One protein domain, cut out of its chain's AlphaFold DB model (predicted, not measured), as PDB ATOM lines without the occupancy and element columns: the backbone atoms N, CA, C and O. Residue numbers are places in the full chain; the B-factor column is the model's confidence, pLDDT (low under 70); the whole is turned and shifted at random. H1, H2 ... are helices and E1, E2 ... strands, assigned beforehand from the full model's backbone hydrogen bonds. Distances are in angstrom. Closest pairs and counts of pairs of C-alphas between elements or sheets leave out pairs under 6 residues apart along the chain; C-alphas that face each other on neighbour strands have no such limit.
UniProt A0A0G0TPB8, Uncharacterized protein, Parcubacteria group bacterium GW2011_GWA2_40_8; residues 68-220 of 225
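Overview. This is residues 68 to 220 of the 225 residues of an uncharacterized protein of Parcubacteria group bacterium GW2011_GWA2_40_8 (UniProt A0A0G0TPB8). A long, twisted sheet of six strands has two helices, H1 and H3, over one face, in two layers; the shorter H4 and H5, in the stretch after H3, only graze the sheet. The link between E1 and E2 reaches to one end of the long axis, and the link between E4 and H2 to the other. The printed part has 153 residues, with five named helices and six named strands in the order H1 E1 E2 E3 E4 H2 E5 E6 H3 H4 H5. The sheet's order is E1, E2, E3, E4, E6, E5, all antiparallel, and the class is mixed, helices and strands. The whole is compact, with a radius of gyration of the C-alphas of 17.0 A, yet elongated in outline, spanning 57 by 33 by 27 A.

Arrangement. H1, residues 68 to 76, is on the sheet; its closest C-alphas to E4, residues 128 to 139, are those of Phe 70 and Ile 129, 7.3 A apart. E1, residues 80 to 86, forms an antiparallel hairpin with E2, residues 100 to 106, with N 85 and O 101 at 2.8 A. E2 and E3, residues 111 to 118, form the next hairpin, with N 104 and O 113 at 2.9 A. E3 and E4 form a third, with N 114 and O 133 at 2.9 A. E1 to E4 make a meander, each strand the antiparallel neighbour of the one before. E4 bends by 57 degrees at residue 131. H2, residues 149 to 153, is not on the sheet. The hairpin of E5, residues 157 to 161, and E6, residues 164 to 170, has N 159 and O 166 at 3.0 A. E6 is also the antiparallel neighbour of E4, with N 136 and O 167 at 3.1 A. E4, H2 and E5 form a split strand-helix-strand unit, two strands running the same way with E6 between them in the sheet, and its crossover is right-handed. H3, residues 175 to 185, lies over E4 and E6 at a height over the sheet of 9.6 A, and it runs along the strands, at 12 degrees to E6 on the local plane. H3 is on the same face as H1, and the two are near each other. H2 and H3 are close but not clearly touching, the closest C-alphas being those of Phe 152 and Leu 181, 7.9 A apart. H4, residues 198 to 201, only grazes the sheet with residues 199 to 200, and H5, residues 213 to 218, only grazes it with residues 215 to 218. H4 and H5 are apart. In H1, H2, H3 and H5 every O i to N i+4 pair is within hydrogen-bond range, while H4 is too short for such a pair.

Along the chain. H1 begins at C-alpha 68 at (3.858, -24.890, 29.655) and is 12.2 A long from first to last C-alpha. E1 measures 17.0 A, E2 19.4 A and E3 23.0 A. E4, the longest strand by residues, runs 33.6 A to C-alpha 139 at (22.837, -10.684, 7.243). E5 is 13.9 A long and E6 20.4 A. H3, the longest helix by residues, measures 15.3 A. H2 and H4 are short, and H5 ends at C-alpha 218 at (13.728, -24.365, 4.515).

Size, cuts and confidence. The two C-alphas farthest apart are those of Gly 94 and Glu 145, at 57.5 A. The printed part has no cut. The long links are E1 to E2, H3 to H4 and H4 to H5; in the first, residues 89 to 90 pair antiparallel with residues 96 to 97. The mean pLDDT of the printed part is 82.1, and 33 residues are under 70, among them residues 122 to 125 and 193 to 212.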
ATOM      1  N   ASN A  68       4.931 -25.835  29.969       94.56
ATOM      2  CA  ASN A  68       3.858 -24.890  29.655       94.56
ATOM      3  C   ASN A  68       4.334 -23.431  29.675       94.56
ATOM      4  O   ASN A  68       3.916 -22.651  28.823       94.56
ATOM      5  N   ASP A  69       5.228 -23.077  30.602       96.25
ATOM      6  CA  ASP A  69       5.803 -21.731  30.668       96.25
ATOM      7  C   ASP A  69       6.716 -21.475  29.463       96.25
ATOM      8  O   ASP A  69       6.642 -20.421  28.838       96.25
ATOM      9  N   PHE A  70       7.512 -22.473  29.064       97.38
ATOM     10  CA  PHE A  70       8.285 -22.421  27.824       97.38
ATOM     11  C   PHE A  70       7.387 -22.229  26.591       97.38
ATOM     12  O   PHE A  70       7.665 -21.358  25.766       97.38
ATOM     13  N   LEU A  71       6.299 -23.001  26.473       97.19
ATOM     14  CA  LEU A  71       5.348 -22.862  25.367       97.19
ATOM     15  C   LEU A  71       4.729 -21.461  25.329       97.19
ATOM     16  O   LEU A  71       4.632 -20.863  24.260       97.19
ATOM     17  N   LYS A  72       4.360 -20.917  26.491       97.81
ATOM     18  CA  LYS A  72       3.851 -19.549  26.599       97.81
ATOM     19  C   LYS A  72       4.868 -18.532  26.077       97.81
ATOM     20  O   LYS A  72       4.506 -17.718  25.239       97.81
ATOM     21  N   ILE A  73       6.134 -18.633  26.490       98.12
ATOM     22  CA  ILE A  73       7.200 -17.733  26.022       98.12
ATOM     23  C   ILE A  73       7.332 -17.780  24.496       98.12
ATOM     24  O   ILE A  73       7.361 -16.733  23.856       98.12
ATOM     25  N   ILE A  74       7.393 -18.965  23.879       97.88
ATOM     26  CA  ILE A  74       7.555 -19.033  22.415       97.88
ATOM     27  C   ILE A  74       6.314 -18.517  21.671       97.88
ATOM     28  O   ILE A  74       6.458 -17.925  20.603       97.88
ATOM     29  N   PHE A  75       5.110 -18.680  22.229       97.88
ATOM     30  CA  PHE A  75       3.894 -18.088  21.666       97.88
ATOM     31  C   PHE A  75       3.892 -16.565  21.773       97.88
ATOM     32  O   PHE A  75       3.577 -15.898  20.788       97.88
ATOM     33  N   ASP A  76       4.305 -16.018  22.917       97.88
ATOM     34  CA  ASP A  76       4.447 -14.573  23.126       97.88
ATOM     35  C   ASP A  76       5.510 -13.974  22.181       97.88
ATOM     36  O   ASP A  76       5.385 -12.835  21.736       97.88
ATOM     37  N   LEU A  77       6.517 -14.767  21.793       97.19
ATOM     38  CA  LEU A  77       7.509 -14.424  20.765       97.19
ATOM     39  C   LEU A  77       7.000 -14.568  19.317       97.19
ATOM     40  O   LEU A  77       7.760 -14.297  18.391       97.19
ATOM     41  N   GLY A  78       5.758 -15.008  19.095       97.12
ATOM     42  CA  GLY A  78       5.154 -15.133  17.762       97.12
ATOM     43  C   GLY A  78       5.406 -16.464  17.043       97.12
ATOM     44  O   GLY A  78       5.049 -16.607  15.867       97.12
ATOM     45  N   PHE A  79       5.991 -17.462  17.712       96.69
ATOM     46  CA  PHE A  79       6.138 -18.799  17.134       96.69
ATOM     47  C   PHE A  79       4.796 -19.527  17.066       96.69
ATOM     48  O   PHE A  79       3.928 -19.390  17.926       96.69
ATOM     49  N   LYS A  80       4.651 -20.381  16.053       94.88
ATOM     50  CA  LYS A  80       3.521 -21.301  15.896       94.88
ATOM     51  C   LYS A  80       4.034 -22.730  15.929       94.88
ATOM     52  O   LYS A  80       4.973 -23.050  15.206       94.88
ATOM     53  N   ILE A  81       3.421 -23.593  16.737       93.12
ATOM     54  CA  ILE A  81       3.719 -25.031  16.690       93.12
ATOM     55  C   ILE A  81       3.252 -25.559  15.333       93.12
ATOM     56  O   ILE A  81       2.073 -25.455  15.000       93.12
ATOM     57  N   ILE A  82       4.182 -26.119  14.564       88.88
ATOM     58  CA  ILE A  82       3.904 -26.768  13.277       88.88
ATOM     59  C   ILE A  82       3.829 -28.287  13.422       88.88
ATOM     60  O   ILE A  82       3.144 -28.947  12.650       88.88
ATOM     61  N   GLN A  83       4.491 -28.839  14.438       86.94
ATOM     62  CA  GLN A  83       4.400 -30.248  14.780       86.94
ATOM     63  C   GLN A  83       4.528 -30.432  16.287       86.94
ATOM     64  O   GLN A  83       5.373 -29.816  16.933       86.94
ATOM     65  N   SER A  84       3.715 -31.333  16.830       90.25
ATOM     66  CA  SER A  84       3.840 -31.827  18.195       90.25
ATOM     67  C   SER A  84       3.694 -33.343  18.185       90.25
ATOM     68  O   SER A  84       2.706 -33.871  17.674       90.25
ATOM     69  N   LYS A  85       4.690 -34.049  18.719       86.69
ATOM     70  CA  LYS A  85       4.699 -35.508  18.831       86.69
ATOM     71  C   LYS A  85       4.917 -35.882  20.285       86.69
ATOM     72  O   LYS A  85       5.980 -35.636  20.851       86.69
ATOM     73  N   ARG A  86       3.901 -36.500  20.873       86.81
ATOM     74  CA  ARG A  86       3.971 -37.082  22.208       86.81
ATOM     75  C   ARG A  86       4.401 -38.541  22.087       86.81
ATOM     76  O   ARG A  86       3.791 -39.288  21.325       86.81
ATOM     77  N   SER A  87       5.423 -38.930  22.835       82.69
ATOM     78  CA  SER A  87       5.859 -40.324  22.959       82.69
ATOM     79  C   SER A  87       5.384 -40.895  24.293       82.69
ATOM     80  O   SER A  87       5.089 -40.145  25.225       82.69
ATOM     81  N   ILE A  88       5.276 -42.218  24.387       85.12
ATOM     82  CA  ILE A  88       5.102 -42.938  25.653       85.12
ATOM     83  C   ILE A  88       6.350 -43.795  25.812       85.12
ATOM     84  O   ILE A  88       6.676 -44.567  24.914       85.12
ATOM     85  N   GLU A  89       7.055 -43.619  26.920       84.25
ATOM     86  CA  GLU A  89       8.310 -44.304  27.209       84.25
ATOM     87  C   GLU A  89       8.192 -44.965  28.580       84.25
ATOM     88  O   GLU A  89       7.802 -44.317  29.551       84.25
ATOM     89  N   GLU A  90       8.522 -46.249  28.659       86.31
ATOM     90  CA  GLU A  90       8.657 -46.970  29.922       86.31
ATOM     91  C   GLU A  90      10.137 -47.006  30.300       86.31
ATOM     92  O   GLU A  90      10.989 -47.391  29.496       86.31
ATOM     93  N   ARG A  91      10.454 -46.536  31.505       81.88
ATOM     94  CA  ARG A  91      11.817 -46.526  32.041       81.88
ATOM     95  C   ARG A  91      12.169 -47.864  32.683       81.88
ATOM     96  O   ARG A  91      11.294 -48.645  33.035       81.88
ATOM     97  N   GLU A  92      13.463 -48.086  32.911       84.12
ATOM     98  CA  GLU A  92      13.974 -49.284  33.597       84.12
ATOM     99  C   GLU A  92      13.398 -49.469  35.015       84.12
ATOM    100  O   GLU A  92      13.315 -50.592  35.505       84.12
ATOM    101  N   ASP A  93      12.972 -48.383  35.666       84.25
ATOM    102  CA  ASP A  93      12.320 -48.387  36.982       84.25
ATOM    103  C   ASP A  93      10.797 -48.645  36.921       84.25
ATOM    104  O   ASP A  93      10.114 -48.565  37.944       84.25
ATOM    105  N   GLY A  94      10.255 -48.955  35.738       82.44
ATOM    106  CA  GLY A  94       8.829 -49.200  35.502       82.44
ATOM    107  C   GLY A  94       7.972 -47.932  35.451       82.44
ATOM    108  O   GLY A  94       6.746 -48.020  35.349       82.44
ATOM    109  N   ILE A  95       8.572 -46.736  35.524       81.56
ATOM    110  CA  ILE A  95       7.834 -45.476  35.415       81.56
ATOM    111  C   ILE A  95       7.538 -45.184  33.944       81.56
ATOM    112  O   ILE A  95       8.442 -45.018  33.122       81.56
ATOM    113  N   VAL A  96       6.252 -45.036  33.626       80.00
ATOM    114  CA  VAL A  96       5.799 -44.580  32.310       80.00
ATOM    115  C   VAL A  96       5.832 -43.056  32.260       80.00
ATOM    116  O   VAL A  96       5.112 -42.371  32.989       80.00
ATOM    117  N   VAL A  97       6.653 -42.513  31.367       82.31
ATOM    118  CA  VAL A  97       6.741 -41.080  31.083       82.31
ATOM    119  C   VAL A  97       6.230 -40.773  29.686       82.31
ATOM    120  O   VAL A  97       6.102 -41.642  28.827       82.31
ATOM    121  N   SER A  98       5.893 -39.505  29.454       83.38
ATOM    122  CA  SER A  98       5.346 -39.095  28.168       83.38
ATOM    123  C   SER A  98       5.909 -37.757  27.691       83.38
ATOM    124  O   SER A  98       5.246 -36.721  27.836       83.38
ATOM    125  N   PRO A  99       7.154 -37.759  27.178       84.12
ATOM    126  CA  PRO A  99       7.783 -36.559  26.657       84.12
ATOM    127  C   PRO A  99       7.092 -36.094  25.374       84.12
ATOM    128  O   PRO A  99       6.467 -36.865  24.640       84.12
ATOM    129  N   THR A 100       7.204 -34.798  25.114       88.06
ATOM    130  CA  THR A 100       6.626 -34.133  23.948       88.06
ATOM    131  C   THR A 100       7.739 -33.458  23.171       88.06
ATOM    132  O   THR A 100       8.442 -32.612  23.712       88.06
ATOM    133  N   ASN A 101       7.878 -33.809  21.900       89.00
ATOM    134  CA  ASN A 101       8.726 -33.105  20.950       89.00
ATOM    135  C   ASN A 101       7.874 -32.085  20.202       89.00
ATOM    136  O   ASN A 101       6.791 -32.425  19.722       89.00
ATOM    137  N   VAL A 102       8.356 -30.853  20.083       91.69
ATOM    138  CA  VAL A 102       7.718 -29.809  19.281       91.69
ATOM    139  C   VAL A 102       8.692 -29.234  18.280       91.69
ATOM    140  O   VAL A 102       9.868 -29.003  18.576       91.69
ATOM    141  N   ILE A 103       8.142 -28.945  17.110       90.62
ATOM    142  CA  ILE A 103       8.740 -28.045  16.144       90.62
ATOM    143  C   ILE A 103       7.830 -26.828  16.068       90.62
ATOM    144  O   ILE A 103       6.626 -26.949  15.815       90.62
ATOM    145  N   ALA A 104       8.400 -25.658  16.320       93.19
ATOM    146  CA  ALA A 104       7.706 -24.385  16.252       93.19
ATOM    147  C   ALA A 104       8.434 -23.440  15.305       93.19
ATOM    148  O   ALA A 104       9.657 -23.450  15.221       93.19
ATOM    149  N   ALA A 105       7.684 -22.620  14.585       91.88
ATOM    150  CA  ALA A 105       8.218 -21.808  13.511       91.88
ATOM    151  C   ALA A 105       7.686 -20.377  13.610       91.88
ATOM    152  O   ALA A 105       6.497 -20.167  13.861       91.88
ATOM    153  N   HIS A 106       8.561 -19.393  13.416       93.81
ATOM    154  CA  HIS A 106       8.174 -17.988  13.357       93.81
ATOM    155  C   HIS A 106       7.975 -17.587  11.888       93.81
ATOM    156  O   HIS A 106       8.959 -17.517  11.149       93.81
ATOM    157  N   PRO A 107       6.739 -17.287  11.444       83.06
ATOM    158  CA  PRO A 107       6.433 -17.125  10.020       83.06
ATOM    159  C   PRO A 107       7.141 -15.922   9.381       83.06
ATOM    160  O   PRO A 107       7.624 -16.016   8.260       83.06
ATOM    161  N   GLU A 108       7.233 -14.802  10.101       88.56
ATOM    162  CA  GLU A 108       7.840 -13.572   9.571       88.56
ATOM    163  C   GLU A 108       9.369 -13.580   9.678       88.56
ATOM    164  O   GLU A 108      10.068 -13.297   8.710       88.56
ATOM    165  N   LYS A 109       9.889 -13.960  10.850       89.62
ATOM    166  CA  LYS A 109      11.322 -13.970  11.164       89.62
ATOM    167  C   LYS A 109      12.083 -15.182  10.618       89.62
ATOM    168  O   LYS A 109      13.306 -15.209  10.702       89.62
ATOM    169  N   LYS A 110      11.378 -16.189  10.082       85.19
ATOM    170  CA  LYS A 110      11.952 -17.429   9.517       85.19
ATOM    171  C   LYS A 110      12.885 -18.156  10.489       85.19
ATOM    172  O   LYS A 110      13.950 -18.658  10.123       85.19
ATOM    173  N   LEU A 111      12.448 -18.198  11.743       91.56
ATOM    174  CA  LEU A 111      13.112 -18.903  12.832       91.56
ATOM    175  C   LEU A 111      12.438 -20.251  13.052       91.56
ATOM    176  O   LEU A 111      11.215 -20.360  12.941       91.56
ATOM    177  N   LEU A 112      13.229 -21.246  13.435       92.06
ATOM    178  CA  LEU A 112      12.739 -22.568  13.808       92.06
ATOM    179  C   LEU A 112      13.175 -22.894  15.232       92.06
ATOM    180  O   LEU A 112      14.314 -22.637  15.599       92.06
ATOM    181  N   ILE A 113      12.292 -23.490  16.021       94.00
ATOM    182  CA  ILE A 113      12.594 -24.082  17.320       94.00
ATOM    183  C   ILE A 113      12.307 -25.574  17.234       94.00
ATOM    184  O   ILE A 113      11.198 -25.965  16.879       94.00
ATOM    185  N   CYS A 114      13.282 -26.383  17.635       91.62
ATOM    186  CA  CYS A 114      13.106 -27.808  17.899       91.62
ATOM    187  C   CYS A 114      13.363 -28.033  19.386       91.62
ATOM    188  O   CYS A 114      14.463 -27.751  19.865       91.62
ATOM    189  N   ALA A 115      12.363 -28.503  20.126       93.31
ATOM    190  CA  ALA A 115      12.475 -28.700  21.567       93.31
ATOM    191  C   ALA A 115      11.767 -29.975  22.013       93.31
ATOM    192  O   ALA A 115      10.757 -30.373  21.436       93.31
ATOM    193  N   ASN A 116      12.268 -30.582  23.082       91.94
ATOM    194  CA  ASN A 116      11.651 -31.730  23.721       91.94
ATOM    195  C   ASN A 116      11.415 -31.461  25.203       91.94
ATOM    196  O   ASN A 116      12.242 -30.856  25.892       91.94
ATOM    197  N   SER A 117      10.293 -31.954  25.707       92.75
ATOM    198  CA  SER A 117      10.037 -31.993  27.133       92.75
ATOM    199  C   SER A 117      10.733 -33.191  27.775       92.75
ATOM    200  O   SER A 117      11.100 -34.172  27.123       92.75
ATOM    201  N   TYR A 118      10.929 -33.087  29.080       86.81
ATOM    202  CA  TYR A 118      11.405 -34.148  29.947       86.81
ATOM    203  C   TYR A 118      10.485 -34.223  31.164       86.81
ATOM    204  O   TYR A 118      10.078 -33.203  31.724       86.81
ATOM    205  N   VAL A 119      10.153 -35.444  31.577       84.19
ATOM    206  CA  VAL A 119       9.371 -35.703  32.789       84.19
ATOM    207  C   VAL A 119      10.360 -36.130  33.875       84.19
ATOM    208  O   VAL A 119      11.037 -37.145  33.695       84.19
ATOM    209  N   PRO A 120      10.506 -35.387  34.983       78.00
ATOM    210  CA  PRO A 120      11.344 -35.816  36.101       78.00
ATOM    211  C   PRO A 120      10.928 -37.192  36.639       78.00
ATOM    212  O   PRO A 120       9.814 -37.646  36.413       78.00
ATOM    213  N   THR A 121      11.817 -37.874  37.360       72.06
ATOM    214  CA  THR A 121      11.543 -39.183  37.995       72.06
ATOM    215  C   THR A 121      10.361 -39.183  38.964       72.06
ATOM    216  O   THR A 121       9.823 -40.238  39.266       72.06
ATOM    217  N   ASP A 122       9.941 -38.015  39.435       69.06
ATOM    218  CA  ASP A 122       8.738 -37.864  40.240       69.06
ATOM    219  C   ASP A 122       7.523 -37.629  39.319       69.06
ATOM    220  O   ASP A 122       7.426 -36.548  38.725       69.06
ATOM    221  N   PRO A 123       6.590 -38.593  39.196       60.22
ATOM    222  CA  PRO A 123       5.417 -38.473  38.331       60.22
ATOM    223  C   PRO A 123       4.438 -37.374  38.771       60.22
ATOM    224  O   PRO A 123       3.543 -37.024  38.003       60.22
ATOM    225  N   GLN A 124       4.594 -36.798  39.971       61.81
ATOM    226  CA  GLN A 124       3.831 -35.620  40.398       61.81
ATOM    227  C   GLN A 124       4.417 -34.306  39.865       61.81
ATOM    228  O   GLN A 124       3.769 -33.262  39.954       61.81
ATOM    229  N   LYS A 125       5.637 -34.318  39.314       66.69
ATOM    230  CA  LYS A 125       6.258 -33.115  38.754       66.69
ATOM    231  C   LYS A 125       5.792 -32.881  37.323       66.69
ATOM    232  O   LYS A 125       5.838 -33.763  36.469       66.69
ATOM    233  N   ASN A 126       5.403 -31.637  37.059       81.38
ATOM    234  CA  ASN A 126       5.094 -31.163  35.717       81.38
ATOM    235  C   ASN A 126       6.290 -31.359  34.774       81.38
ATOM    236  O   ASN A 126       7.450 -31.306  35.192       81.38
ATOM    237  N   GLN A 127       5.996 -31.536  33.485       89.88
ATOM    238  CA  GLN A 127       7.021 -31.598  32.448       89.88
ATOM    239  C   GLN A 127       7.862 -30.320  32.465       89.88
ATOM    240  O   GLN A 127       7.330 -29.218  32.616       89.88
ATOM    241  N   ILE A 128       9.165 -30.468  32.270       92.88
ATOM    242  CA  ILE A 128      10.105 -29.362  32.080       92.88
ATOM    243  C   ILE A 128      10.672 -29.423  30.666       92.88
ATOM    244  O   ILE A 128      10.541 -30.440  29.983       92.88
ATOM    245  N   ILE A 129      11.326 -28.357  30.220       93.50
ATOM    246  CA  ILE A 129      12.141 -28.453  29.009       93.50
ATOM    247  C   ILE A 129      13.328 -29.397  29.250       93.50
ATOM    248  O   ILE A 129      14.085 -29.230  30.207       93.50
ATOM    249  N   GLY A 130      13.469 -30.409  28.394       89.62
ATOM    250  CA  GLY A 130      14.599 -31.333  28.408       89.62
ATOM    251  C   GLY A 130      15.766 -30.740  27.632       89.62
ATOM    252  O   GLY A 130      16.802 -30.399  28.198       89.62
ATOM    253  N   SER A 131      15.570 -30.538  26.334       90.81
ATOM    254  CA  SER A 131      16.517 -29.837  25.472       90.81
ATOM    255  C   SER A 131      15.780 -29.083  24.374       90.81
ATOM    256  O   SER A 131      14.601 -29.320  24.108       90.81
ATOM    257  N   GLY A 132      16.473 -28.163  23.728       91.94
ATOM    258  CA  GLY A 132      15.992 -27.602  22.487       91.94
ATOM    259  C   GLY A 132      16.935 -26.555  21.941       91.94
ATOM    260  O   GLY A 132      17.797 -26.029  22.648       91.94
ATOM    261  N   LYS A 133      16.745 -26.244  20.668       93.75
ATOM    262  CA  LYS A 133      17.528 -25.260  19.936       93.75
ATOM    263  C   LYS A 133      16.606 -24.385  19.105       93.75
ATOM    264  O   LYS A 133      15.593 -24.856  18.591       93.75
ATOM    265  N   ILE A 134      16.984 -23.121  18.989       94.25
ATOM    266  CA  ILE A 134      16.454 -22.203  17.988       94.25
ATOM    267  C   ILE A 134      17.474 -22.074  16.867       94.25
ATOM    268  O   ILE A 134      18.675 -22.110  17.123       94.25
ATOM    269  N   TYR A 135      16.979 -21.914  15.649       91.94
ATOM    270  CA  TYR A 135      17.749 -21.826  14.425       91.94
ATOM    271  C   TYR A 135      17.314 -20.598  13.631       91.94
ATOM    272  O   TYR A 135      16.115 -20.318  13.527       91.94
ATOM    273  N   GLY A 136      18.272 -19.900  13.027       91.50
ATOM    274  CA  GLY A 136      17.999 -18.748  12.172       91.50
ATOM    275  C   GLY A 136      19.165 -18.369  11.270       91.50
ATOM    276  O   GLY A 136      20.189 -19.049  11.218       91.50
ATOM    277  N   SER A 137      18.996 -17.262  10.549       91.12
ATOM    278  CA  SER A 137      20.044 -16.626   9.749       91.12
ATOM    279  C   SER A 137      19.988 -15.112   9.916       91.12
ATOM    280  O   SER A 137      18.901 -14.545  10.034       91.12
ATOM    281  N   ILE A 138      21.150 -14.467   9.904       92.00
ATOM    282  CA  ILE A 138      21.295 -13.006   9.860       92.00
ATOM    283  C   ILE A 138      22.160 -12.580   8.674       92.00
ATOM    284  O   ILE A 138      23.011 -13.348   8.213       92.00
ATOM    285  N   ASP A 139      21.962 -11.349   8.212       91.69
ATOM    286  CA  ASP A 139      22.837 -10.684   7.243       91.69
ATOM    287  C   ASP A 139      23.962  -9.943   7.980       91.69
ATOM    288  O   ASP A 139      23.716  -9.046   8.786       91.69
ATOM    289  N   VAL A 140      25.204 -10.340   7.714       91.44
ATOM    290  CA  VAL A 140      26.411  -9.824   8.374       91.44
ATOM    291  C   VAL A 140      27.242  -8.915   7.468       91.44
ATOM    292  O   VAL A 140      28.351  -8.533   7.849       91.44
ATOM    293  N   SER A 141      26.735  -8.537   6.287       89.44
ATOM    294  CA  SER A 141      27.437  -7.666   5.328       89.44
ATOM    295  C   SER A 141      27.950  -6.366   5.964       89.44
ATOM    296  O   SER A 141      29.045  -5.909   5.641       89.44
ATOM    297  N   GLY A 142      27.205  -5.809   6.925       83.75
ATOM    298  CA  GLY A 142      27.544  -4.574   7.639       83.75
ATOM    299  C   GLY A 142      28.333  -4.733   8.946       83.75
ATOM    300  O   GLY A 142      28.644  -3.722   9.569       83.75
ATOM    301  N   LEU A 143      28.650  -5.955   9.393       83.00
ATOM    302  CA  LEU A 143      29.200  -6.214  10.738       83.00
ATOM    303  C   LEU A 143      30.716  -6.448  10.788       83.00
ATOM    304  O   LEU A 143      31.263  -6.774  11.839       83.00
ATOM    305  N   ARG A 144      31.420  -6.336   9.660       66.25
ATOM    306  CA  ARG A 144      32.785  -6.874   9.555       66.25
ATOM    307  C   ARG A 144      33.851  -6.080  10.320       66.25
ATOM    308  O   ARG A 144      34.832  -6.685  10.743       66.25
ATOM    309  N   GLU A 145      33.676  -4.778  10.540       72.19
ATOM    310  CA  GLU A 145      34.675  -3.952  11.235       72.19
ATOM    311  C   GLU A 145      34.232  -3.566  12.651       72.19
ATOM    312  O   GLU A 145      33.184  -2.961  12.851       72.19
ATOM    313  N   GLY A 146      35.059  -3.905  13.646       69.81
ATOM    314  CA  GLY A 146      34.885  -3.464  15.036       69.81
ATOM    315  C   GLY A 146      33.762  -4.149  15.822       69.81
ATOM    316  O   GLY A 146      33.569  -3.814  16.990       69.81
ATOM    317  N   PHE A 147      33.039  -5.102  15.227       79.25
ATOM    318  CA  PHE A 147      32.017  -5.864  15.937       79.25
ATOM    319  C   PHE A 147      32.645  -6.834  16.946       79.25
ATOM    320  O   PHE A 147      33.530  -7.625  16.604       79.25
ATOM    321  N   ASP A 148      32.171  -6.787  18.192       79.81
ATOM    322  CA  ASP A 148      32.616  -7.688  19.254       79.81
ATOM    323  C   ASP A 148      31.967  -9.069  19.091       79.81
ATOM    324  O   ASP A 148      30.974  -9.435  19.731       79.81
ATOM    325  N   TRP A 149      32.568  -9.858  18.203       78.00
ATOM    326  CA  TRP A 149      32.192 -11.247  18.002       78.00
ATOM    327  C   TRP A 149      32.342 -12.067  19.281       78.00
ATOM    328  O   TRP A 149      31.593 -13.012  19.461       78.00
ATOM    329  N   TYR A 150      33.239 -11.736  20.208       73.75
ATOM    330  CA  TYR A 150      33.399 -12.541  21.418       73.75
ATOM    331  C   TYR A 150      32.150 -12.467  22.306       73.75
ATOM    332  O   TYR A 150      31.630 -13.500  22.743       73.75
ATOM    333  N   GLN A 151      31.610 -11.262  22.502       70.88
ATOM    334  CA  GLN A 151      30.371 -11.062  23.255       70.88
ATOM    335  C   GLN A 151      29.171 -11.755  22.591       70.88
ATOM    336  O   GLN A 151      28.305 -12.301  23.280       70.88
ATOM    337  N   PHE A 152      29.127 -11.750  21.260       75.06
ATOM    338  CA  PHE A 152      28.041 -12.342  20.483       75.06
ATOM    339  C   PHE A 152      28.141 -13.881  20.384       75.06
ATOM    340  O   PHE A 152      27.151 -14.591  20.567       75.06
ATOM    341  N   LEU A 153      29.344 -14.414  20.160       69.75
ATOM    342  CA  LEU A 153      29.611 -15.830  19.882       69.75
ATOM    343  C   LEU A 153      29.703 -16.708  21.123       69.75
ATOM    344  O   LEU A 153      29.398 -17.896  21.038       69.75
ATOM    345  N   GLY A 154      30.040 -16.153  22.292       69.50
ATOM    346  CA  GLY A 154      30.089 -16.921  23.545       69.50
ATOM    347  C   GLY A 154      28.764 -17.608  23.913       69.50
ATOM    348  O   GLY A 154      28.718 -18.420  24.835       69.50
ATOM    349  N   GLN A 155      27.674 -17.294  23.206       71.31
ATOM    350  CA  GLN A 155      26.335 -17.817  23.467       71.31
ATOM    351  C   GLN A 155      25.659 -18.473  22.257       71.31
ATOM    352  O   GLN A 155      24.541 -18.976  22.398       71.31
ATOM    353  N   ILE A 156      26.299 -18.451  21.084       83.38
ATOM    354  CA  ILE A 156      25.678 -18.792  19.802       83.38
ATOM    355  C   ILE A 156      26.658 -19.612  18.964       83.38
ATOM    356  O   ILE A 156      27.801 -19.224  18.751       83.38
ATOM    357  N   SER A 157      26.196 -20.750  18.456       86.38
ATOM    358  CA  SER A 157      26.916 -21.516  17.439       86.38
ATOM    359  C   SER A 157      26.490 -21.051  16.051       86.38
ATOM    360  O   SER A 157      25.324 -20.714  15.856       86.38
ATOM    361  N   PHE A 158      27.407 -21.026  15.088       88.00
ATOM    362  CA  PHE A 158      27.152 -20.407  13.789       88.00
ATOM    363  C   PHE A 158      28.049 -20.958  12.678       88.00
ATOM    364  O   PHE A 158      29.091 -21.554  12.950       88.00
ATOM    365  N   SER A 159      27.643 -20.682  11.439       85.81
ATOM    366  CA  SER A 159      28.414 -20.916  10.214       85.81
ATOM    367  C   SER A 159      28.176 -19.770   9.227       85.81
ATOM    368  O   SER A 159      27.056 -19.259   9.134       85.81
ATOM    369  N   PHE A 160      29.210 -19.367   8.487       86.75
ATOM    370  CA  PHE A 160      29.123 -18.309   7.475       86.75
ATOM    371  C   PHE A 160      28.891 -18.868   6.069       86.75
ATOM    372  O   PHE A 160      29.505 -19.858   5.688       86.75
ATOM    373  N   TYR A 161      28.069 -18.158   5.294       85.38
ATOM    374  CA  TYR A 161      27.760 -18.426   3.889       85.38
ATOM    375  C   TYR A 161      27.735 -17.095   3.131       85.38
ATOM    376  O   TYR A 161      26.698 -16.437   3.010       85.38
ATOM    377  N   GLY A 162      28.911 -16.650   2.683       87.81
ATOM    378  CA  GLY A 162      29.088 -15.314   2.113       87.81
ATOM    379  C   GLY A 162      28.781 -14.224   3.141       87.81
ATOM    380  O   GLY A 162      29.423 -14.158   4.187       87.81
ATOM    381  N   ASP A 163      27.788 -13.386   2.847       90.38
ATOM    382  CA  ASP A 163      27.326 -12.309   3.736       90.38
ATOM    383  C   ASP A 163      26.218 -12.739   4.703       90.38
ATOM    384  O   ASP A 163      25.640 -11.914   5.405       90.38
ATOM    385  N   LYS A 164      25.918 -14.037   4.769       89.56
ATOM    386  CA  LYS A 164      24.946 -14.590   5.710       89.56
ATOM    387  C   LYS A 164      25.642 -15.395   6.788       89.56
ATOM    388  O   LYS A 164      26.628 -16.085   6.532       89.56
ATOM    389  N   MET A 165      25.074 -15.372   7.984       89.38
ATOM    390  CA  MET A 165      25.488 -16.232   9.082       89.38
ATOM    391  C   MET A 165      24.281 -17.022   9.581       89.38
ATOM    392  O   MET A 165      23.323 -16.445  10.095       89.38
ATOM    393  N   GLN A 166      24.333 -18.343   9.429       89.25
ATOM    394  CA  GLN A 166      23.389 -19.244  10.085       89.25
ATOM    395  C   GLN A 166      23.779 -19.379  11.545       89.25
ATOM    396  O   GLN A 166      24.966 -19.453  11.859       89.25
ATOM    397  N   PHE A 167      22.795 -19.468  12.430       90.69
ATOM    398  CA  PHE A 167      23.047 -19.620  13.852       90.69
ATOM    399  C   PHE A 167      22.106 -20.621  14.507       90.69
ATOM    400  O   PHE A 167      20.984 -20.852  14.048       90.69
ATOM    401  N   TYR A 168      22.555 -21.163  15.636       92.06
ATOM    402  CA  TYR A 168      21.695 -21.819  16.600       92.06
ATOM    403  C   TYR A 168      22.172 -21.593  18.036       92.06
ATOM    404  O   TYR A 168      23.361 -21.423  18.309       92.06
ATOM    405  N   PHE A 169      21.238 -21.636  18.981       92.81
ATOM    406  CA  PHE A 169      21.549 -21.657  20.411       92.81
ATOM    407  C   PHE A 169      20.478 -22.407  21.202       92.81
ATOM    408  O   PHE A 169      19.366 -22.637  20.725       92.81
ATOM    409  N   GLY A 170      20.839 -22.839  22.413       93.38
ATOM    410  CA  GLY A 170      19.940 -23.592  23.282       93.38
ATOM    411  C   GLY A 170      18.789 -22.732  23.805       93.38
ATOM    412  O   GLY A 170      19.019 -21.609  24.252       93.38
ATOM    413  N   VAL A 171      17.568 -23.273  23.798       95.44
ATOM    414  CA  VAL A 171      16.366 -22.563  24.284       95.44
ATOM    415  C   VAL A 171      16.115 -22.747  25.783       95.44
ATOM    416  O   VAL A 171      15.261 -22.077  26.354       95.44
ATOM    417  N   ASN A 172      16.861 -23.642  26.436       93.25
ATOM    418  CA  ASN A 172      16.710 -23.964  27.857       93.25
ATOM    419  C   ASN A 172      17.029 -22.783  28.787       93.25
ATOM    420  O   ASN A 172      16.601 -22.784  29.937       93.25
ATOM    421  N   GLU A 173      17.810 -21.809  28.321       93.25
ATOM    422  CA  GLU A 173      18.201 -20.640  29.098       93.25
ATOM    423  C   GLU A 173      18.327 -19.414  28.193       93.25
ATOM    424  O   GLU A 173      18.987 -19.480  27.153       93.25
ATOM    425  N   ALA A 174      17.770 -18.290  28.644       93.88
ATOM    426  CA  ALA A 174      17.924 -16.970  28.042       93.88
ATOM    427  C   ALA A 174      17.462 -16.863  26.576       93.88
ATOM    428  O   ALA A 174      18.078 -16.141  25.788       93.88
ATOM    429  N   LEU A 175      16.416 -17.599  26.182       95.38
ATOM    430  CA  LEU A 175      15.870 -17.569  24.823       95.38
ATOM    431  C   LEU A 175      15.519 -16.145  24.374       95.38
ATOM    432  O   LEU A 175      15.966 -15.718  23.310       95.38
ATOM    433  N   VAL A 176      14.740 -15.416  25.172       94.81
ATOM    434  CA  VAL A 176      14.262 -14.065  24.847       94.81
ATOM    435  C   VAL A 176      15.449 -13.115  24.745       94.81
ATOM    436  O   VAL A 176      15.617 -12.433  23.735       94.81
ATOM    437  N   THR A 177      16.321 -13.123  25.754       91.56
ATOM    438  CA  THR A 177      17.497 -12.249  25.826       91.56
ATOM    439  C   THR A 177      18.435 -12.463  24.638       91.56
ATOM    440  O   THR A 177      18.913 -11.490  24.047       91.56
ATOM    441  N   ARG A 178      18.694 -13.724  24.265       91.19
ATOM    442  CA  ARG A 178      19.563 -14.075  23.132       91.19
ATOM    443  C   ARG A 178      18.918 -13.760  21.792       91.19
ATOM    444  O   ARG A 178      19.597 -13.231  20.919       91.19
ATOM    445  N   LEU A 179      17.624 -14.028  21.628       92.38
ATOM    446  CA  LEU A 179      16.927 -13.693  20.389       92.38
ATOM    447  C   LEU A 179      16.918 -12.178  20.156       92.38
ATOM    448  O   LEU A 179      17.249 -11.724  19.066       92.38
ATOM    449  N   GLN A 180      16.649 -11.388  21.197       90.12
ATOM    450  CA  GLN A 180      16.761  -9.933  21.118       90.12
ATOM    451  C   GLN A 180      18.185  -9.479  20.793       90.12
ATOM    452  O   GLN A 180      18.352  -8.531  20.035       90.12
ATOM    453  N   LEU A 181      19.217 -10.122  21.360       87.25
ATOM    454  CA  LEU A 181      20.611  -9.809  21.031       87.25
ATOM    455  C   LEU A 181      20.880 -10.015  19.535       87.25
ATOM    456  O   LEU A 181      21.452  -9.125  18.905       87.25
ATOM    457  N   VAL A 182      20.425 -11.136  18.966       90.12
ATOM    458  CA  VAL A 182      20.515 -11.415  17.524       90.12
ATOM    459  C   VAL A 182      19.805 -10.335  16.712       90.12
ATOM    460  O   VAL A 182      20.419  -9.746  15.828       90.12
ATOM    461  N   GLU A 183      18.558 -10.020  17.055       89.62
ATOM    462  CA  GLU A 183      17.741  -9.034  16.335       89.62
ATOM    463  C   GLU A 183      18.316  -7.616  16.382       89.62
ATOM    464  O   GLU A 183      18.173  -6.862  15.423       89.62
ATOM    465  N   THR A 184      18.987  -7.246  17.476       88.00
ATOM    466  CA  THR A 184      19.673  -5.949  17.584       88.00
ATOM    467  C   THR A 184      21.052  -5.931  16.932       88.00
ATOM    468  O   THR A 184      21.585  -4.853  16.690       88.00
ATOM    469  N   THR A 185      21.641  -7.101  16.679       87.31
ATOM    470  CA  THR A 185      22.979  -7.226  16.088       87.31
ATOM    471  C   THR A 185      22.922  -7.060  14.580       87.31
ATOM    472  O   THR A 185      23.660  -6.261  14.016       87.31
ATOM    473  N   ALA A 186      22.043  -7.805  13.918       89.12
ATOM    474  CA  ALA A 186      21.900  -7.774  12.471       89.12
ATOM    475  C   ALA A 186      20.480  -8.170  12.065       89.12
ATOM    476  O   ALA A 186      19.796  -8.882  12.808       89.12
ATOM    477  N   PRO A 187      20.026  -7.741  10.876       91.19
ATOM    478  CA  PRO A 187      18.706  -8.103  10.409       91.19
ATOM    479  C   PRO A 187      18.636  -9.614  10.174       91.19
ATOM    480  O   PRO A 187      19.482 -10.207   9.497       91.19
ATOM    481  N   LEU A 188      17.591 -10.232  10.726       91.62
ATOM    482  CA  LEU A 188      17.220 -11.598  10.386       91.62
ATOM    483  C   LEU A 188      16.929 -11.675   8.889       91.62
ATOM    484  O   LEU A 188      16.242 -10.817   8.329       91.62
ATOM    485  N   CYS A 189      17.449 -12.706   8.239       88.69
ATOM    486  CA  CYS A 189      17.337 -12.858   6.800       88.69
ATOM    487  C   CYS A 189      16.868 -14.257   6.413       88.69
ATOM    488  O   CYS A 189      16.820 -15.193   7.213       88.69
ATOM    489  N   ASN A 190      16.549 -14.407   5.130       84.12
ATOM    490  CA  ASN A 190      16.290 -15.719   4.563       84.12
ATOM    491  C   ASN A 190      17.543 -16.577   4.666       84.12
ATOM    492  O   ASN A 190      18.654 -16.113   4.369       84.12
ATOM    493  N   TRP A 191      17.319 -17.843   4.985       78.06
ATOM    494  CA  TRP A 191      18.337 -18.869   4.919       78.06
ATOM    495  C   TRP A 191      18.965 -18.887   3.514       78.06
ATOM    496  O   TRP A 191      18.290 -18.543   2.537       78.06
ATOM    497  N   PRO A 192      20.273 -19.152   3.390       71.00
ATOM    498  CA  PRO A 192      20.896 -19.330   2.083       71.00
ATOM    499  C   PRO A 192      20.216 -20.498   1.347       71.00
ATOM    500  O   PRO A 192      20.039 -21.560   1.930       71.00
ATOM    501  N   ASN A 193      19.792 -20.270   0.096       63.03
ATOM    502  CA  ASN A 193      19.060 -21.256  -0.715       63.03
ATOM    503  C   ASN A 193      19.968 -22.373  -1.254       63.03
ATOM    504  O   ASN A 193      19.470 -23.410  -1.679       63.03
ATOM    505  N   ASP A 194      21.282 -22.141  -1.259       58.69
ATOM    506  CA  ASP A 194      22.218 -22.909  -2.082       58.69
ATOM    507  C   ASP A 194      22.930 -24.024  -1.306       58.69
ATOM    508  O   ASP A 194      23.662 -24.814  -1.896       58.69
ATOM    509  N   GLU A 195      22.712 -24.117   0.008       55.06
ATOM    510  CA  GLU A 195      23.338 -25.137   0.843       55.06
ATOM    511  C   GLU A 195      22.325 -25.727   1.822       55.06
ATOM    512  O   GLU A 195      21.652 -25.011   2.570       55.06
ATOM    513  N   GLU A 196      22.215 -27.060   1.801       56.16
ATOM    514  CA  GLU A 196      21.430 -27.802   2.777       56.16
ATOM    515  C   GLU A 196      21.862 -27.372   4.180       56.16
ATOM    516  O   GLU A 196      23.065 -27.354   4.466       56.16
ATOM    517  N   PRO A 197      20.929 -27.037   5.088       55.41
ATOM    518  CA  PRO A 197      21.289 -26.787   6.468       55.41
ATOM    519  C   PRO A 197      21.757 -28.112   7.080       55.41
ATOM    520  O   PRO A 197      20.983 -28.866   7.672       55.41
ATOM    521  N   THR A 198      23.051 -28.397   6.932       56.00
ATOM    522  CA  THR A 198      23.740 -29.601   7.421       56.00
ATOM    523  C   THR A 198      23.474 -29.827   8.908       56.00
ATOM    524  O   THR A 198      23.374 -30.961   9.365       56.00
ATOM    525  N   MET A 199      23.261 -28.741   9.657       56.97
ATOM    526  CA  MET A 199      22.935 -28.756  11.084       56.97
ATOM    527  C   MET A 199      21.503 -29.205  11.419       56.97
ATOM    528  O   MET A 199      21.257 -29.599  12.556       56.97
ATOM    529  N   LEU A 200      20.555 -29.124  10.481       60.25
ATOM    530  CA  LEU A 200      19.146 -29.492  10.678       60.25
ATOM    531  C   LEU A 200      18.801 -30.858  10.091       60.25
ATOM    532  O   LEU A 200      17.917 -31.524  10.625       60.25
ATOM    533  N   TYR A 201      19.521 -31.293   9.054       54.56
ATOM    534  CA  TYR A 201      19.268 -32.570   8.384       54.56
ATOM    535  C   TYR A 201      19.282 -33.752   9.360       54.56
ATOM    536  O   TYR A 201      18.283 -34.458   9.456       54.56
ATOM    537  N   GLY A 202      20.323 -33.889  10.188       55.19
ATOM    538  CA  GLY A 202      20.403 -34.979  11.174       55.19
ATOM    539  C   GLY A 202      19.375 -34.906  12.316       55.19
ATOM    540  O   GLY A 202      19.166 -35.886  13.019       55.19
ATOM    541  N   LEU A 203      18.723 -33.755  12.523       53.66
ATOM    542  CA  LEU A 203      17.692 -33.562  13.556       53.66
ATOM    543  C   LEU A 203      16.270 -33.832  13.050       53.66
ATOM    544  O   LEU A 203      15.364 -34.012  13.860       53.66
ATOM    545  N   LEU A 204      16.073 -33.830  11.731       58.03
ATOM    546  CA  LEU A 204      14.768 -33.921  11.070       58.03
ATOM    547  C   LEU A 204      14.697 -35.096  10.078       58.03
ATOM    548  O   LEU A 204      13.802 -35.137   9.237       58.03
ATOM    549  N   GLU A 205      15.633 -36.050  10.182       49.75
ATOM    550  CA  GLU A 205      15.722 -37.268   9.356       49.75
ATOM    551  C   GLU A 205      14.452 -38.138   9.408       49.75
ATOM    552  O   GLU A 205      14.132 -38.837   8.440       49.75
ATOM    553  N   ASP A 206      13.664 -38.031  10.480       53.38
ATOM    554  CA  ASP A 206      12.295 -38.534  10.489       53.38
ATOM    555  C   ASP A 206      11.457 -37.670   9.543       53.38
ATOM    556  O   ASP A 206      11.087 -36.550   9.873       53.38
ATOM    557  N   LYS A 207      11.137 -38.189   8.351       52.78
ATOM    558  CA  LYS A 207      10.236 -37.541   7.386       52.78
ATOM    559  C   LYS A 207       8.934 -37.134   8.077       52.78
ATOM    560  O   LYS A 207       8.058 -37.970   8.289       52.78
ATOM    561  N   ILE A 208       8.787 -35.855   8.398       60.25
ATOM    562  CA  ILE A 208       7.546 -35.301   8.934       60.25
ATOM    563  C   ILE A 208       6.624 -35.052   7.733       60.25
ATOM    564  O   ILE A 208       6.893 -34.138   6.947       60.25
ATOM    565  N   PRO A 209       5.560 -35.855   7.540       56.19
ATOM    566  CA  PRO A 209       4.768 -35.814   6.307       56.19
ATOM    567  C   PRO A 209       4.078 -34.452   6.082       56.19
ATOM    568  O   PRO A 209       3.921 -34.013   4.939       56.19
ATOM    569  N   ASP A 210       3.792 -33.723   7.164       61.91
ATOM    570  CA  ASP A 210       2.890 -32.564   7.154       61.91
ATOM    571  C   ASP A 210       3.564 -31.222   7.470       61.91
ATOM    572  O   ASP A 210       2.923 -30.287   7.949       61.91
ATOM    573  N   LEU A 211       4.863 -31.082   7.199       67.31
ATOM    574  CA  LEU A 211       5.503 -29.771   7.340       67.31
ATOM    575  C   LEU A 211       4.926 -28.755   6.338       67.31
ATOM    576  O   LEU A 211       4.689 -29.121   5.179       67.31
ATOM    577  N   PRO A 212       4.735 -27.482   6.738       67.06
ATOM    578  CA  PRO A 212       4.406 -26.413   5.800       67.06
ATOM    579  C   PRO A 212       5.439 -26.333   4.671       67.06
ATOM    580  O   PRO A 212       6.626 -26.540   4.916       67.06
ATOM    581  N   ASP A 213       5.012 -25.989   3.455       70.81
ATOM    582  CA  ASP A 213       5.897 -25.983   2.278       70.81
ATOM    583  C   ASP A 213       7.126 -25.100   2.468       70.81
ATOM    584  O   ASP A 213       8.227 -25.524   2.153       70.81
ATOM    585  N   TRP A 214       6.978 -23.932   3.093       67.31
ATOM    586  CA  TRP A 214       8.118 -23.065   3.390       67.31
ATOM    587  C   TRP A 214       9.092 -23.685   4.407       67.31
ATOM    588  O   TRP A 214      10.276 -23.373   4.374       67.31
ATOM    589  N   VAL A 215       8.621 -24.570   5.300       70.25
ATOM    590  CA  VAL A 215       9.475 -25.334   6.228       70.25
ATOM    591  C   VAL A 215      10.161 -26.481   5.486       70.25
ATOM    592  O   VAL A 215      11.326 -26.762   5.733       70.25
ATOM    593  N   LYS A 216       9.470 -27.119   4.535       70.19
ATOM    594  CA  LYS A 216      10.052 -28.138   3.645       70.19
ATOM    595  C   LYS A 216      11.120 -27.547   2.720       70.19
ATOM    596  O   LYS A 216      12.170 -28.166   2.550       70.19
ATOM    597  N   GLU A 217      10.855 -26.364   2.165       64.06
ATOM    598  CA  GLU A 217      11.798 -25.530   1.406       64.06
ATOM    599  C   GLU A 217      12.982 -25.133   2.285       64.06
ATOM    600  O   GLU A 217      14.125 -25.360   1.909       64.06
ATOM    601  N   PHE A 218      12.712 -24.649   3.499       63.22
ATOM    602  CA  PHE A 218      13.728 -24.365   4.515       63.22
ATOM    603  C   PHE A 218      14.591 -25.591   4.858       63.22
ATOM    604  O   PHE A 218      15.788 -25.451   5.076       63.22
ATOM    605  N   MET A 219      14.014 -26.794   4.891       59.53
ATOM    606  CA  MET A 219      14.735 -28.036   5.180       59.53
ATOM    607  C   MET A 219      15.516 -28.594   3.981       59.53
ATOM    608  O   MET A 219      16.105 -29.661   4.109       59.53
ATOM    609  N   GLY A 220      15.489 -27.952   2.806       54.62
ATOM    610  CA  GLY A 220      16.128 -28.490   1.596       54.62
ATOM    611  C   GLY A 220      15.473 -29.772   1.058       54.62
ATOM    612  O   GLY A 220      15.972 -30.393   0.126       54.62
TER     613      GLY A 220